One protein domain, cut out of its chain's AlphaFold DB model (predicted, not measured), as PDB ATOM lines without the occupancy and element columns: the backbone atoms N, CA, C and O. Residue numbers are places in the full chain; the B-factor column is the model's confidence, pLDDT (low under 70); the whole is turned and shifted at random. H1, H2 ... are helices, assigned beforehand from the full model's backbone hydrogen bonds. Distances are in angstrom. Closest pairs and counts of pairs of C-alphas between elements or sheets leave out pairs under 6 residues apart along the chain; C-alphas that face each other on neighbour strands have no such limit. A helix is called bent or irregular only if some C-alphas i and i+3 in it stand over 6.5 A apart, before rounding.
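AT A GLANCE: This is residues 2 to 91 of the 126 residues of an uncharacterized protein of Peniophora sp. CONT (UniProt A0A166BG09). One long helix, H2, is sharply bent into two arms, H2a and H2b; H3 folds back along H2b as a helical hairpin, and H1 lies beside the part of H3 from residue 65 to 72, so that H2b, H3 and H1 form a rough row with H3 in the middle. H2a runs steeply over the end of H3, and H4 turns away from the bend of H2, with residues 85 to 91 sticking out. The printed part has 90 residues with four named helices, H1, H2, H3 and H4 in chain order, and no named strand; the class is all helix. The whole is loose, with a radius of gyration of the C-alphas of 15.3 A, and flat, spanning 46 by 35 by 16 A.

IN THESE COORDINATES: H2, residues 21 to 51, was assigned as one helix by its hydrogen bonds, but it is bent: C-alphas 36 and 39 are 7.7 A apart. Its arm H2a, residues 21 to 36, is 23.0 A long from first to last C-alpha and begins with C-alpha 21 at (-63.498, 116.841, 30.805). Its arm H2b, residues 39 to 51, is 18.6 A long. H3, residues 57 to 73, is 24.2 A long. H1, residues 2 to 13, is 16.4 A long and begins with C-alpha 2 at (-45.613, 109.872, 43.522). H4, residues 77 to 89, is 18.0 A long and ends with C-alpha 89 at (-25.452, 113.273, 15.026).

HOW THE PARTS SIT: H2a and H2b stand at a steep tilt of 58 degrees. H2b and H3 touch and form a hairpin, opposite ways at a shallow tilt of 14 degrees; their closest C-alphas, of Lys 49 and Phe 59, are 6.1 A apart. Residues 27 to 34 of H2a touch residues 70 to 73 of H3 at a steep tilt of 65 degrees, with the closest C-alphas, of Arg 31 and Leu 73, 5.4 A apart. H1 touches H3 the same way at a shallow tilt of 23 degrees; the closest C-alphas, of Tyr 5 and Phe 69, are 5.9 A apart. H1 and H2a are close but not clearly touching, with the C-alphas of Ala 8 and Leu 27 closest at 7.0 A. H4 and H2b only just touch, with 3 pairs of C-alphas within 8 A, the closest being those of Glu 80 and Trp 39 at 6.4 A, and they stand about perpendicular at 85 degrees. H1 and H4 are apart. In H1, H2a, H2b, H3 and H4 every O i to N i+4 pair is within hydrogen-bond range.

THE WHOLE: The two C-alphas farthest apart, of Gly 17 and Glu 53, are 49.3 A apart. The printed part has no cut. The links H2 to H3 and H3 to H4 are tight, and H1 to H2 is short. Residues 13 to 18 and 51 to 56 stand free. The mean pLDDT of the printed part is 89.5, and residue 16 is under 70.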
ATOM      1  N   GLN A   2     -44.740 111.033  43.254       87.50
ATOM      2  CA  GLN A   2     -45.613 109.872  43.522       87.50
ATOM      3  C   GLN A   2     -47.117 110.188  43.398       87.50
ATOM      4  O   GLN A   2     -47.804 109.555  42.613       87.50
ATOM      5  N   VAL A   3     -47.584 111.262  44.045       89.69
ATOM      6  CA  VAL A   3     -48.986 111.720  43.967       89.69
ATOM      7  C   VAL A   3     -49.463 111.948  42.525       89.69
ATOM      8  O   VAL A   3     -50.549 111.515  42.159       89.69
ATOM      9  N   TYR A   4     -48.648 112.592  41.685       85.75
ATOM     10  CA  TYR A   4     -48.993 112.855  40.282       85.75
ATOM     11  C   TYR A   4     -48.971 111.586  39.433       85.75
ATOM     12  O   TYR A   4     -49.800 111.432  38.538       85.75
ATOM     13  N   TYR A   5     -48.045 110.671  39.726       89.44
ATOM     14  CA  TYR A   5     -48.002 109.359  39.094       89.44
ATOM     15  C   TYR A   5     -49.273 108.562  39.398       89.44
ATOM     16  O   TYR A   5     -49.935 108.099  38.472       89.44
ATOM     17  N   ASP A   6     -49.641 108.464  40.674       92.12
ATOM     18  CA  ASP A   6     -50.815 107.713  41.119       92.12
ATOM     19  C   ASP A   6     -52.109 108.334  40.582       92.12
ATOM     20  O   ASP A   6     -52.996 107.621  40.114       92.12
ATOM     21  N   TRP A   7     -52.193 109.667  40.561       92.06
ATOM     22  CA  TRP A   7     -53.315 110.393  39.969       92.06
ATOM     23  C   TRP A   7     -53.459 110.119  38.465       92.06
ATOM     24  O   TRP A   7     -54.535 109.734  38.006       92.06
ATOM     25  N   ALA A   8     -52.373 110.249  37.696       89.44
ATOM     26  CA  ALA A   8     -52.399 110.005  36.255       89.44
ATOM     27  C   ALA A   8     -52.717 108.536  35.942       89.44
ATOM     28  O   ALA A   8     -53.433 108.244  34.983       89.44
ATOM     29  N   LYS A   9     -52.216 107.612  36.772       92.38
ATOM     30  CA  LYS A   9     -52.487 106.180  36.658       92.38
ATOM     31  C   LYS A   9     -53.970 105.904  36.871       92.38
ATOM     32  O   LYS A   9     -54.598 105.311  35.999       92.38
ATOM     33  N   LYS A  10     -54.541 106.441  37.953       92.56
ATOM     34  CA  LYS A  10     -55.966 106.316  38.272       92.56
ATOM     35  C   LYS A  10     -56.852 106.811  37.132       92.56
ATOM     36  O   LYS A  10     -57.826 106.148  36.810       92.56
ATOM     37  N   ILE A  11     -56.532 107.951  36.515       88.94
ATOM     38  CA  ILE A  11     -57.316 108.478  35.383       88.94
ATOM     39  C   ILE A  11     -57.189 107.580  34.157       88.94
ATOM     40  O   ILE A  11     -58.195 107.296  33.517       88.94
ATOM     41  N   LYS A  12     -55.977 107.114  33.832       85.88
ATOM     42  CA  LYS A  12     -55.750 106.239  32.672       85.88
ATOM     43  C   LYS A  12     -56.470 104.891  32.802       85.88
ATOM     44  O   LYS A  12     -56.836 104.311  31.789       85.88
ATOM     45  N   GLU A  13     -56.653 104.407  34.028       89.50
ATOM     46  CA  GLU A  13     -57.371 103.163  34.336       89.50
ATOM     47  C   GLU A  13     -58.904 103.321  34.326       89.50
ATOM     48  O   GLU A  13     -59.613 102.315  34.306       89.50
ATOM     49  N   LYS A  14     -59.447 104.550  34.305       89.38
ATOM     50  CA  LYS A  14     -60.897 104.761  34.169       89.38
ATOM     51  C   LYS A  14     -61.379 104.322  32.784       89.38
ATOM     52  O   LYS A  14     -60.716 104.565  31.777       89.38
ATOM     53  N   ALA A  15     -62.580 103.743  32.724       74.81
ATOM     54  CA  ALA A  15     -63.216 103.431  31.449       74.81
ATOM     55  C   ALA A  15     -63.523 104.717  30.644       74.81
ATOM     56  O   ALA A  15     -63.769 105.775  31.243       74.81
ATOM     57  N   PRO A  16     -63.538 104.645  29.299       69.31
ATOM     58  CA  PRO A  16     -63.933 105.768  28.451       69.31
ATOM     59  C   PRO A  16     -65.314 106.308  28.858       69.31
ATOM     60  O   PRO A  16     -66.253 105.538  29.026       69.31
ATOM     61  N   GLY A  17     -65.429 107.627  29.045       73.88
ATOM     62  CA  GLY A  17     -66.674 108.289  29.466       73.88
ATOM     63  C   GLY A  17     -66.861 108.464  30.980       73.88
ATOM     64  O   GLY A  17     -67.779 109.168  31.385       73.88
ATOM     65  N   ILE A  18     -65.987 107.889  31.820       85.56
ATOM     66  CA  ILE A  18     -66.015 108.095  33.285       85.56
ATOM     67  C   ILE A  18     -65.107 109.260  33.714       85.56
ATOM     68  O   ILE A  18     -65.352 109.910  34.732       85.56
ATOM     69  N   ALA A  19     -64.030 109.520  32.970       87.00
ATOM     70  CA  ALA A  19     -63.147 110.647  33.253       87.00
ATOM     71  C   ALA A  19     -63.851 111.976  32.949       87.00
ATOM     72  O   ALA A  19     -64.521 112.112  31.925       87.00
ATOM     73  N   SER A  20     -63.681 112.966  33.826       90.88
ATOM     74  CA  SER A  20     -64.227 114.301  33.579       90.88
ATOM     75  C   SER A  20     -63.504 114.987  32.412       90.88
ATOM     76  O   SER A  20     -62.376 114.625  32.049       90.88
ATOM     77  N   ALA A  21     -64.131 116.016  31.836       90.25
ATOM     78  CA  ALA A  21     -63.498 116.841  30.805       90.25
ATOM     79  C   ALA A  21     -62.165 117.432  31.304       90.25
ATOM     80  O   ALA A  21     -61.137 117.279  30.651       90.25
ATOM     81  N   LEU A  22     -62.152 117.974  32.529       91.25
ATOM     82  CA  LEU A  22     -60.946 118.516  33.158       91.25
ATOM     83  C   LEU A  22     -59.841 117.460  33.329       91.25
ATOM     84  O   LEU A  22     -58.676 117.740  33.059       91.25
ATOM     85  N   GLU A  23     -60.181 116.246  33.773       91.44
ATOM     86  CA  GLU A  23     -59.211 115.149  33.906       91.44
ATOM     87  C   GLU A  23     -58.591 114.779  32.553       91.44
ATOM     88  O   GLU A  23     -57.382 114.548  32.459       91.44
ATOM     89  N   THR A  24     -59.413 114.764  31.503       89.81
ATOM     90  CA  THR A  24     -58.984 114.474  30.131       89.81
ATOM     91  C   THR A  24     -58.047 115.560  29.603       89.81
ATOM     92  O   THR A  24     -56.969 115.243  29.092       89.81
ATOM     93  N   ASP A  25     -58.406 116.830  29.791       93.12
ATOM     94  CA  ASP A  25     -57.617 117.979  29.346       93.12
ATOM     95  C   ASP A  25     -56.276 118.075  30.075       93.12
ATOM     96  O   ASP A  25     -55.232 118.284  29.446       93.12
ATOM     97  N   LEU A  26     -56.273 117.856  31.393       92.31
ATOM     98  CA  LEU A  26     -55.048 117.821  32.187       92.31
ATOM     99  C   LEU A  26     -54.130 116.681  31.738       92.31
ATOM    100  O   LEU A  26     -52.934 116.904  31.545       92.31
ATOM    101  N   LEU A  27     -54.668 115.477  31.513       91.88
ATOM    102  CA  LEU A  27     -53.870 114.353  31.024       91.88
ATOM    103  C   LEU A  27     -53.302 114.638  29.627       91.88
ATOM    104  O   LEU A  27     -52.137 114.333  29.367       91.88
ATOM    105  N   ALA A  28     -54.080 115.261  28.739       92.50
ATOM    106  CA  ALA A  28     -53.612 115.683  27.422       92.50
ATOM    107  C   ALA A  28     -52.495 116.738  27.517       92.50
ATOM    108  O   ALA A  28     -51.491 116.632  26.812       92.50
ATOM    109  N   GLY A  29     -52.624 117.715  28.418       94.25
ATOM    110  CA  GLY A  29     -51.579 118.698  28.708       94.25
ATOM    111  C   GLY A  29     -50.292 118.056  29.223       94.25
ATOM    112  O   GLY A  29     -49.212 118.344  28.708       94.25
ATOM    113  N   MET A  30     -50.402 117.118  30.167       94.00
ATOM    114  CA  MET A  30     -49.250 116.366  30.675       94.00
ATOM    115  C   MET A  30     -48.570 115.544  29.582       94.00
ATOM    116  O   MET A  30     -47.343 115.502  29.535       94.00
ATOM    117  N   ARG A  31     -49.336 114.922  28.674       94.19
ATOM    118  CA  ARG A  31     -48.776 114.199  27.520       94.19
ATOM    119  C   ARG A  31     -47.966 115.117  26.612       94.19
ATOM    120  O   ARG A  31     -46.851 114.745  26.260       94.19
ATOM    121  N   ARG A  32     -48.483 116.306  26.277       94.69
ATOM    122  CA  ARG A  32     -47.751 117.295  25.463       94.69
ATOM    123  C   ARG A  32     -46.443 117.708  26.138       94.69
ATOM    124  O   ARG A  32     -45.378 117.552  25.553       94.69
ATOM    125  N   GLY A  33     -46.506 118.113  27.408       93.62
ATOM    126  CA  GLY A  33     -45.303 118.494  28.157       93.62
ATOM    127  C   GLY A  33     -44.294 117.348  28.300       93.62
ATOM    128  O   GLY A  33     -43.084 117.562  28.229       93.62
ATOM    129  N   ALA A  34     -44.769 116.108  28.453       93.81
ATOM    130  CA  ALA A  34     -43.898 114.940  28.493       93.81
ATOM    131  C   ALA A  34     -43.222 114.681  27.137       93.81
ATOM    132  O   ALA A  34     -42.020 114.433  27.109       93.81
ATOM    133  N   GLN A  35     -43.937 114.792  26.016       90.38
ATOM    134  CA  GLN A  35     -43.346 114.639  24.680       90.38
ATOM    135  C   GLN A  35     -42.201 115.630  24.420       90.38
ATOM    136  O   GLN A  35     -41.222 115.265  23.771       90.38
ATOM    137  N   GLU A  36     -42.295 116.846  24.958       90.00
ATOM    138  CA  GLU A  36     -41.287 117.897  24.773       90.00
ATOM    139  C   GLU A  36     -40.111 117.792  25.757       90.00
ATOM    140  O   GLU A  36     -38.953 117.977  25.379       90.00
ATOM    141  N   HIS A  37     -40.377 117.492  27.031       92.62
ATOM    142  CA  HIS A  37     -39.384 117.694  28.096       92.62
ATOM    143  C   HIS A  37     -38.955 116.427  28.830       92.62
ATOM    144  O   HIS A  37     -37.920 116.429  29.510       92.62
ATOM    145  N   TRP A  38     -39.719 115.336  28.732       95.69
ATOM    146  CA  TRP A  38     -39.499 114.153  29.565       95.69
ATOM    147  C   TRP A  38     -38.132 113.514  29.327       95.69
ATOM    148  O   TRP A  38     -37.408 113.242  30.291       95.69
ATOM    149  N   TRP A  39     -37.761 113.308  28.058       94.06
ATOM    150  CA  TRP A  39     -36.508 112.650  27.690       94.06
ATOM    151  C   TRP A  39     -35.286 113.461  28.120       94.06
ATOM    152  O   TRP A  39     -34.386 112.930  28.776       94.06
ATOM    153  N   HIS A  40     -35.271 114.761  27.816       91.44
ATOM    154  CA  HIS A  40     -34.181 115.654  28.207       91.44
ATOM    155  C   HIS A  40     -34.018 115.710  29.731       91.44
ATOM    156  O   HIS A  40     -32.899 115.593  30.235       91.44
ATOM    157  N   SER A  41     -35.128 115.770  30.471       93.44
ATOM    158  CA  SER A  41     -35.120 115.742  31.939       93.44
ATOM    159  C   SER A  41     -34.610 114.403  32.488       93.44
ATOM    160  O   SER A  41     -33.792 114.376  33.408       93.44
ATOM    161  N   LEU A  42     -35.018 113.277  31.890       93.31
ATOM    162  CA  LEU A  42     -34.536 111.944  32.267       93.31
ATOM    163  C   LEU A  42     -33.032 111.784  31.989       93.31
ATOM    164  O   LEU A  42     -32.307 111.193  32.792       93.31
ATOM    165  N   ARG A  43     -32.534 112.323  30.870       91.12
ATOM    166  CA  ARG A  43     -31.097 112.360  30.561       91.12
ATOM    167  C   ARG A  43     -30.323 113.188  31.579       91.12
ATOM    168  O   ARG A  43     -29.298 112.711  32.065       91.12
ATOM    169  N   ALA A  44     -30.807 114.383  31.910       90.44
ATOM    170  CA  ALA A  44     -30.181 115.255  32.901       90.44
ATOM    171  C   ALA A  44     -30.107 114.574  34.275       90.44
ATOM    172  O   ALA A  44     -29.046 114.551  34.896       90.44
ATOM    173  N   LEU A  45     -31.192 113.919  34.697       91.00
ATOM    174  CA  LEU A  45     -31.232 113.153  35.937       91.00
ATOM    175  C   LEU A  45     -30.219 111.997  35.942       91.00
ATOM    176  O   LEU A  45     -29.494 111.804  36.915       91.00
ATOM    177  N   ASN A  46     -30.132 111.241  34.845       89.69
ATOM    178  CA  ASN A  46     -29.156 110.159  34.715       89.69
ATOM    179  C   ASN A  46     -27.712 110.676  34.725       89.69
ATOM    180  O   ASN A  46     -26.831 110.012  35.270       89.69
ATOM    181  N   ALA A  47     -27.456 111.844  34.132       88.69
ATOM    182  CA  ALA A  47     -26.148 112.485  34.175       88.69
ATOM    183  C   ALA A  47     -25.799 112.953  35.596       88.69
ATOM    184  O   ALA A  47     -24.693 112.684  36.055       88.69
ATOM    185  N   ALA A  48     -26.745 113.577  36.305       87.50
ATOM    186  CA  ALA A  48     -26.577 113.976  37.701       87.50
ATOM    187  C   ALA A  48     -26.273 112.764  38.594       87.50
ATOM    188  O   ALA A  48     -25.276 112.770  39.307       87.50
ATOM    189  N   LYS A  49     -27.037 111.674  38.446       87.69
ATOM    190  CA  LYS A  49     -26.811 110.414  39.171       87.69
ATOM    191  C   LYS A  49     -25.390 109.866  38.991       87.69
ATOM    192  O   LYS A  49     -24.832 109.331  39.938       87.69
ATOM    193  N   ARG A  50     -24.807 109.971  37.788       85.31
ATOM    194  CA  ARG A  50     -23.429 109.508  37.510       85.31
ATOM    195  C   ARG A  50     -22.348 110.407  38.108       85.31
ATOM    196  O   ARG A  50     -21.221 109.957  38.239       85.31
ATOM    197  N   ARG A  51     -22.674 111.670  38.390       87.00
ATOM    198  CA  ARG A  51     -21.755 112.637  39.006       87.00
ATOM    199  C   ARG A  51     -21.780 112.576  40.531       87.00
ATOM    200  O   ARG A  51     -20.899 113.149  41.155       87.00
ATOM    201  N   CYS A  52     -22.771 111.914  41.125       85.81
ATOM    202  CA  CYS A  52     -22.770 111.648  42.556       85.81
ATOM    203  C   CYS A  52     -21.651 110.657  42.898       85.81
ATOM    204  O   CYS A  52     -21.602 109.564  42.338       85.81
ATOM    205  N   GLU A  53     -20.786 111.036  43.839       81.31
ATOM    206  CA  GLU A  53     -19.691 110.194  44.342       81.31
ATOM    207  C   GLU A  53     -20.213 108.922  45.023       81.31
ATOM    208  O   GLU A  53     -19.592 107.863  44.959       81.31
ATOM    209  N   THR A  54     -21.394 109.013  45.637       89.12
ATOM    210  CA  THR A  54     -22.066 107.905  46.313       89.12
ATOM    211  C   THR A  54     -23.418 107.600  45.679       89.12
ATOM    212  O   THR A  54     -24.070 108.443  45.051       89.12
ATOM    213  N   ARG A  55     -23.864 106.350  45.846       85.19
ATOM    214  CA  ARG A  55     -25.185 105.917  45.391       85.19
ATOM    215  C   ARG A  55     -26.263 106.648  46.192       85.19
ATOM    216  O   ARG A  55     -26.534 106.318  47.338       85.19
ATOM    217  N   ASN A  56     -26.901 107.613  45.547       89.00
ATOM    218  CA  ASN A  56     -28.007 108.358  46.123       89.00
ATOM    219  C   ASN A  56     -29.346 107.690  45.754       89.00
ATOM    220  O   ASN A  56     -29.753 107.665  44.586       89.00
ATOM    221  N   GLU A  57     -30.018 107.126  46.759       90.44
ATOM    222  CA  GLU A  57     -31.290 106.409  46.595       90.44
ATOM    223  C   GLU A  57     -32.443 107.319  46.152       90.44
ATOM    224  O   GLU A  57     -33.335 106.864  45.434       90.44
ATOM    225  N   ASP A  58     -32.410 108.617  46.465       89.31
ATOM    226  CA  ASP A  58     -33.422 109.556  45.976       89.31
ATOM    227  C   ASP A  58     -33.332 109.742  44.463       89.31
ATOM    228  O   ASP A  58     -34.360 109.705  43.786       89.31
ATOM    229  N   PHE A  59     -32.123 109.833  43.899       88.81
ATOM    230  CA  PHE A  59     -31.938 109.855  42.444       88.81
ATOM    231  C   PHE A  59     -32.410 108.552  41.786       88.81
ATOM    232  O   PHE A  59     -32.993 108.583  40.699       88.81
ATOM    233  N   VAL A  60     -32.182 107.401  42.429       89.62
ATOM    234  CA  VAL A  60     -32.652 106.094  41.935       89.62
ATOM    235  C   VAL A  60     -34.179 106.032  41.938       89.62
ATOM    236  O   VAL A  60     -34.787 105.687  40.916       89.62
ATOM    237  N   ARG A  61     -34.803 106.400  43.059       91.31
ATOM    238  CA  ARG A  61     -36.257 106.404  43.238       91.31
ATOM    239  C   ARG A  61     -36.926 107.393  42.294       91.31
ATOM    240  O   ARG A  61     -37.836 107.019  41.556       91.31
ATOM    241  N   PHE A  62     -36.444 108.633  42.259       91.50
ATOM    242  CA  PHE A  62     -36.974 109.670  41.382       91.50
ATOM    243  C   PHE A  62     -36.802 109.296  39.907       91.50
ATOM    244  O   PHE A  62     -37.739 109.455  39.131       91.50
ATOM    245  N   GLY A  63     -35.661 108.715  39.519       92.56
ATOM    246  CA  GLY A  63     -35.435 108.265  38.144       92.56
ATOM    247  C   GLY A  63     -36.349 107.126  37.722       92.56
ATOM    248  O   GLY A  63     -36.876 107.144  36.610       92.56
ATOM    249  N   THR A  64     -36.596 106.174  38.618       92.81
ATOM    250  CA  THR A  64     -37.552 105.086  38.384       92.81
ATOM    251  C   THR A  64     -38.966 105.633  38.201       92.81
ATOM    252  O   THR A  64     -39.628 105.312  37.213       92.81
ATOM    253  N   LEU A  65     -39.402 106.521  39.098       93.56
ATOM    254  CA  LEU A  65     -40.723 107.142  39.031       93.56
ATOM    255  C   LEU A  65     -40.896 108.011  37.784       93.56
ATOM    256  O   LEU A  65     -41.913 107.909  37.103       93.56
ATOM    257  N   TRP A  66     -39.900 108.829  37.444       95.00
ATOM    258  CA  TRP A  66     -39.939 109.682  36.257       95.00
ATOM    259  C   TRP A  66     -39.982 108.858  34.969       95.00
ATOM    260  O   TRP A  66     -40.766 109.152  34.066       95.00
ATOM    261  N   LYS A  67     -39.200 107.773  34.896       93.81
ATOM    262  CA  LYS A  67     -39.247 106.834  33.768       93.81
ATOM    263  C   LYS A  67     -40.632 106.193  33.635       93.81
ATOM    264  O   LYS A  67     -41.175 106.149  32.533       93.81
ATOM    265  N   GLY A  68     -41.204 105.731  34.748       93.81
ATOM    266  CA  GLY A  68     -42.553 105.164  34.782       93.81
ATOM    267  C   GLY A  68     -43.624 106.172  34.366       93.81
ATOM    268  O   GLY A  68     -44.543 105.814  33.635       93.81
ATOM    269  N   PHE A  69     -43.495 107.431  34.784       94.12
ATOM    270  CA  PHE A  69     -44.437 108.496  34.441       94.12
ATOM    271  C   PHE A  69     -44.468 108.788  32.938       94.12
ATOM    272  O   PHE A  69     -45.543 108.868  32.352       94.12
ATOM    273  N   GLY A  70     -43.307 108.852  32.279       94.88
ATOM    274  CA  GLY A  70     -43.261 108.999  30.821       94.88
ATOM    275  C   GLY A  70     -43.920 107.830  30.100       94.88
ATOM    276  O   GLY A  70     -44.767 108.046  29.239       94.88
ATOM    277  N   ALA A  71     -43.612 106.593  30.499       93.69
ATOM    278  CA  ALA A  71     -44.244 105.406  29.920       93.69
ATOM    279  C   ALA A  71     -45.772 105.415  30.116       93.69
ATOM    280  O   ALA A  71     -46.534 105.102  29.199       93.69
ATOM    281  N   LEU A  72     -46.238 105.845  31.292       94.50
ATOM    282  CA  LEU A  72     -47.658 106.018  31.581       94.50
ATOM    283  C   LEU A  72     -48.315 107.030  30.628       94.50
ATOM    284  O   LEU A  72     -49.426 106.783  30.151       94.50
ATOM    285  N   LEU A  73     -47.623 108.119  30.298       93.75
ATOM    286  CA  LEU A  73     -48.083 109.148  29.363       93.75
ATOM    287  C   LEU A  73     -47.862 108.793  27.879       93.75
ATOM    288  O   LEU A  73     -48.299 109.542  27.010       93.75
ATOM    289  N   GLY A  74     -47.262 107.639  27.575       92.75
ATOM    290  CA  GLY A  74     -47.033 107.172  26.204       92.75
ATOM    291  C   GLY A  74     -45.694 107.598  25.595       92.75
ATOM    292  O   GLY A  74     -45.520 107.491  24.384       92.75
ATOM    293  N   CYS A  75     -44.742 108.066  26.403       92.88
ATOM    294  CA  CYS A  75     -43.366 108.283  25.965       92.88
ATOM    295  C   CYS A  75     -42.619 106.944  25.872       92.88
ATOM    296  O   CYS A  75     -42.619 106.150  26.816       92.88
ATOM    297  N   ASP A  76     -41.915 106.725  24.762       90.06
ATOM    298  CA  ASP A  76     -41.052 105.561  24.560       90.06
ATOM    299  C   ASP A  76     -39.581 105.969  24.715       90.06
ATOM    300  O   ASP A  76     -39.011 106.644  23.861       90.06
ATOM    301  N   ALA A  77     -38.940 105.518  25.799       86.75
ATOM    302  CA  ALA A  77     -37.533 105.808  26.086       86.75
ATOM    303  C   ALA A  77     -36.581 105.451  24.934       86.75
ATOM    304  O   ALA A  77     -35.576 106.130  24.740       86.75
ATOM    305  N   LYS A  78     -36.850 104.358  24.211       87.44
ATOM    306  CA  LYS A  78     -35.999 103.900  23.115       87.44
ATOM    307  C   LYS A  78     -36.146 104.837  21.922       87.44
ATOM    308  O   LYS A  78     -35.138 105.339  21.432       87.44
ATOM    309  N   ARG A  79     -37.384 105.131  21.526       89.38
ATOM    310  CA  ARG A  79     -37.679 106.053  20.421       89.38
ATOM    311  C   ARG A  79     -37.135 107.458  20.687       89.38
ATOM    312  O   ARG A  79     -36.519 108.058  19.814       89.38
ATOM    313  N   GLU A  80     -37.316 107.963  21.904       90.31
ATOM    314  CA  GLU A  80     -36.807 109.273  22.320       90.31
ATOM    315  C   GLU A  80     -35.273 109.323  22.302       90.31
ATOM    316  O   GLU A  80     -34.684 110.289  21.819       90.31
ATOM    317  N   ARG A  81     -34.612 108.245  22.749       87.94
ATOM    318  CA  ARG A  81     -33.155 108.100  22.659       87.94
ATOM    319  C   ARG A  81     -32.656 108.114  21.221       87.94
ATOM    320  O   ARG A  81     -31.627 108.726  20.952       87.94
ATOM    321  N   GLU A  82     -33.331 107.399  20.331       87.81
ATOM    322  CA  GLU A  82     -32.968 107.321  18.914       87.81
ATOM    323  C   GLU A  82     -33.142 108.677  18.226       87.81
ATOM    324  O   GLU A  82     -32.226 109.120  17.532       87.81
ATOM    325  N   ARG A  83     -34.254 109.376  18.494       87.19
ATOM    326  CA  ARG A  83     -34.497 110.739  18.002       87.19
ATOM    327  C   ARG A  83     -33.404 111.703  18.461       87.19
ATOM    328  O   ARG A  83     -32.767 112.349  17.639       87.19
ATOM    329  N   ASP A  84     -33.122 111.732  19.758       85.25
ATOM    330  CA  ASP A  84     -32.099 112.597  20.353       85.25
ATOM    331  C   ASP A  84     -30.683 112.277  19.845       85.25
ATOM    332  O   ASP A  84     -29.900 113.183  19.567       85.25
ATOM    333  N   ALA A  85     -30.351 110.995  19.657       83.44
ATOM    334  CA  ALA A  85     -29.082 110.588  19.055       83.44
ATOM    335  C   ALA A  85     -28.979 111.013  17.581       83.44
ATOM    336  O   ALA A  85     -27.913 111.456  17.155       83.44
ATOM    337  N   SER A  86     -30.070 110.906  16.819       83.69
ATOM    338  CA  SER A  86     -30.141 111.356  15.426       83.69
ATOM    339  C   SER A  86     -29.958 112.872  15.319       83.69
ATOM    340  O   SER A  86     -29.125 113.342  14.546       83.69
ATOM    341  N   GLU A  87     -30.642 113.645  16.164       83.00
ATOM    342  CA  GLU A  87     -30.481 115.098  16.210       83.00
ATOM    343  C   GLU A  87     -29.079 115.526  16.673       83.00
ATOM    344  O   GLU A  87     -28.545 116.542  16.219       83.00
ATOM    345  N   ALA A  88     -28.470 114.783  17.601       80.94
ATOM    346  CA  ALA A  88     -27.099 115.027  18.042       80.94
ATOM    347  C   ALA A  88     -26.076 114.691  16.946       80.94
ATOM    348  O   ALA A  88     -25.082 115.398  16.812       80.94
ATOM    349  N   ALA A  89     -26.330 113.665  16.129       83.75
ATOM    350  CA  ALA A  89     -25.452 113.273  15.026       83.75
ATOM    351  C   ALA A  89     -25.343 114.333  13.917       83.75
ATOM    352  O   ALA A  89     -24.390 114.303  13.141       83.75
ATOM    353  N   GLY A  90     -26.289 115.277  13.851       87.44
ATOM    354  CA  GLY A  90     -26.244 116.412  12.930       87.44
ATOM    355  C   GLY A  90     -25.536 117.657  13.474       87.44
ATOM    356  O   GLY A  90     -25.280 118.575  12.693       87.44
ATOM    357  N   ARG A  91     -25.216 117.718  14.776       90.81
ATOM    358  CA  ARG A  91     -24.700 118.923  15.453       90.81
ATOM    359  C   ARG A  91     -23.296 118.736  16.026       90.81
ATOM    360  O   ARG A  91     -22.962 117.698  16.592       90.81
TER     361      ARG A  91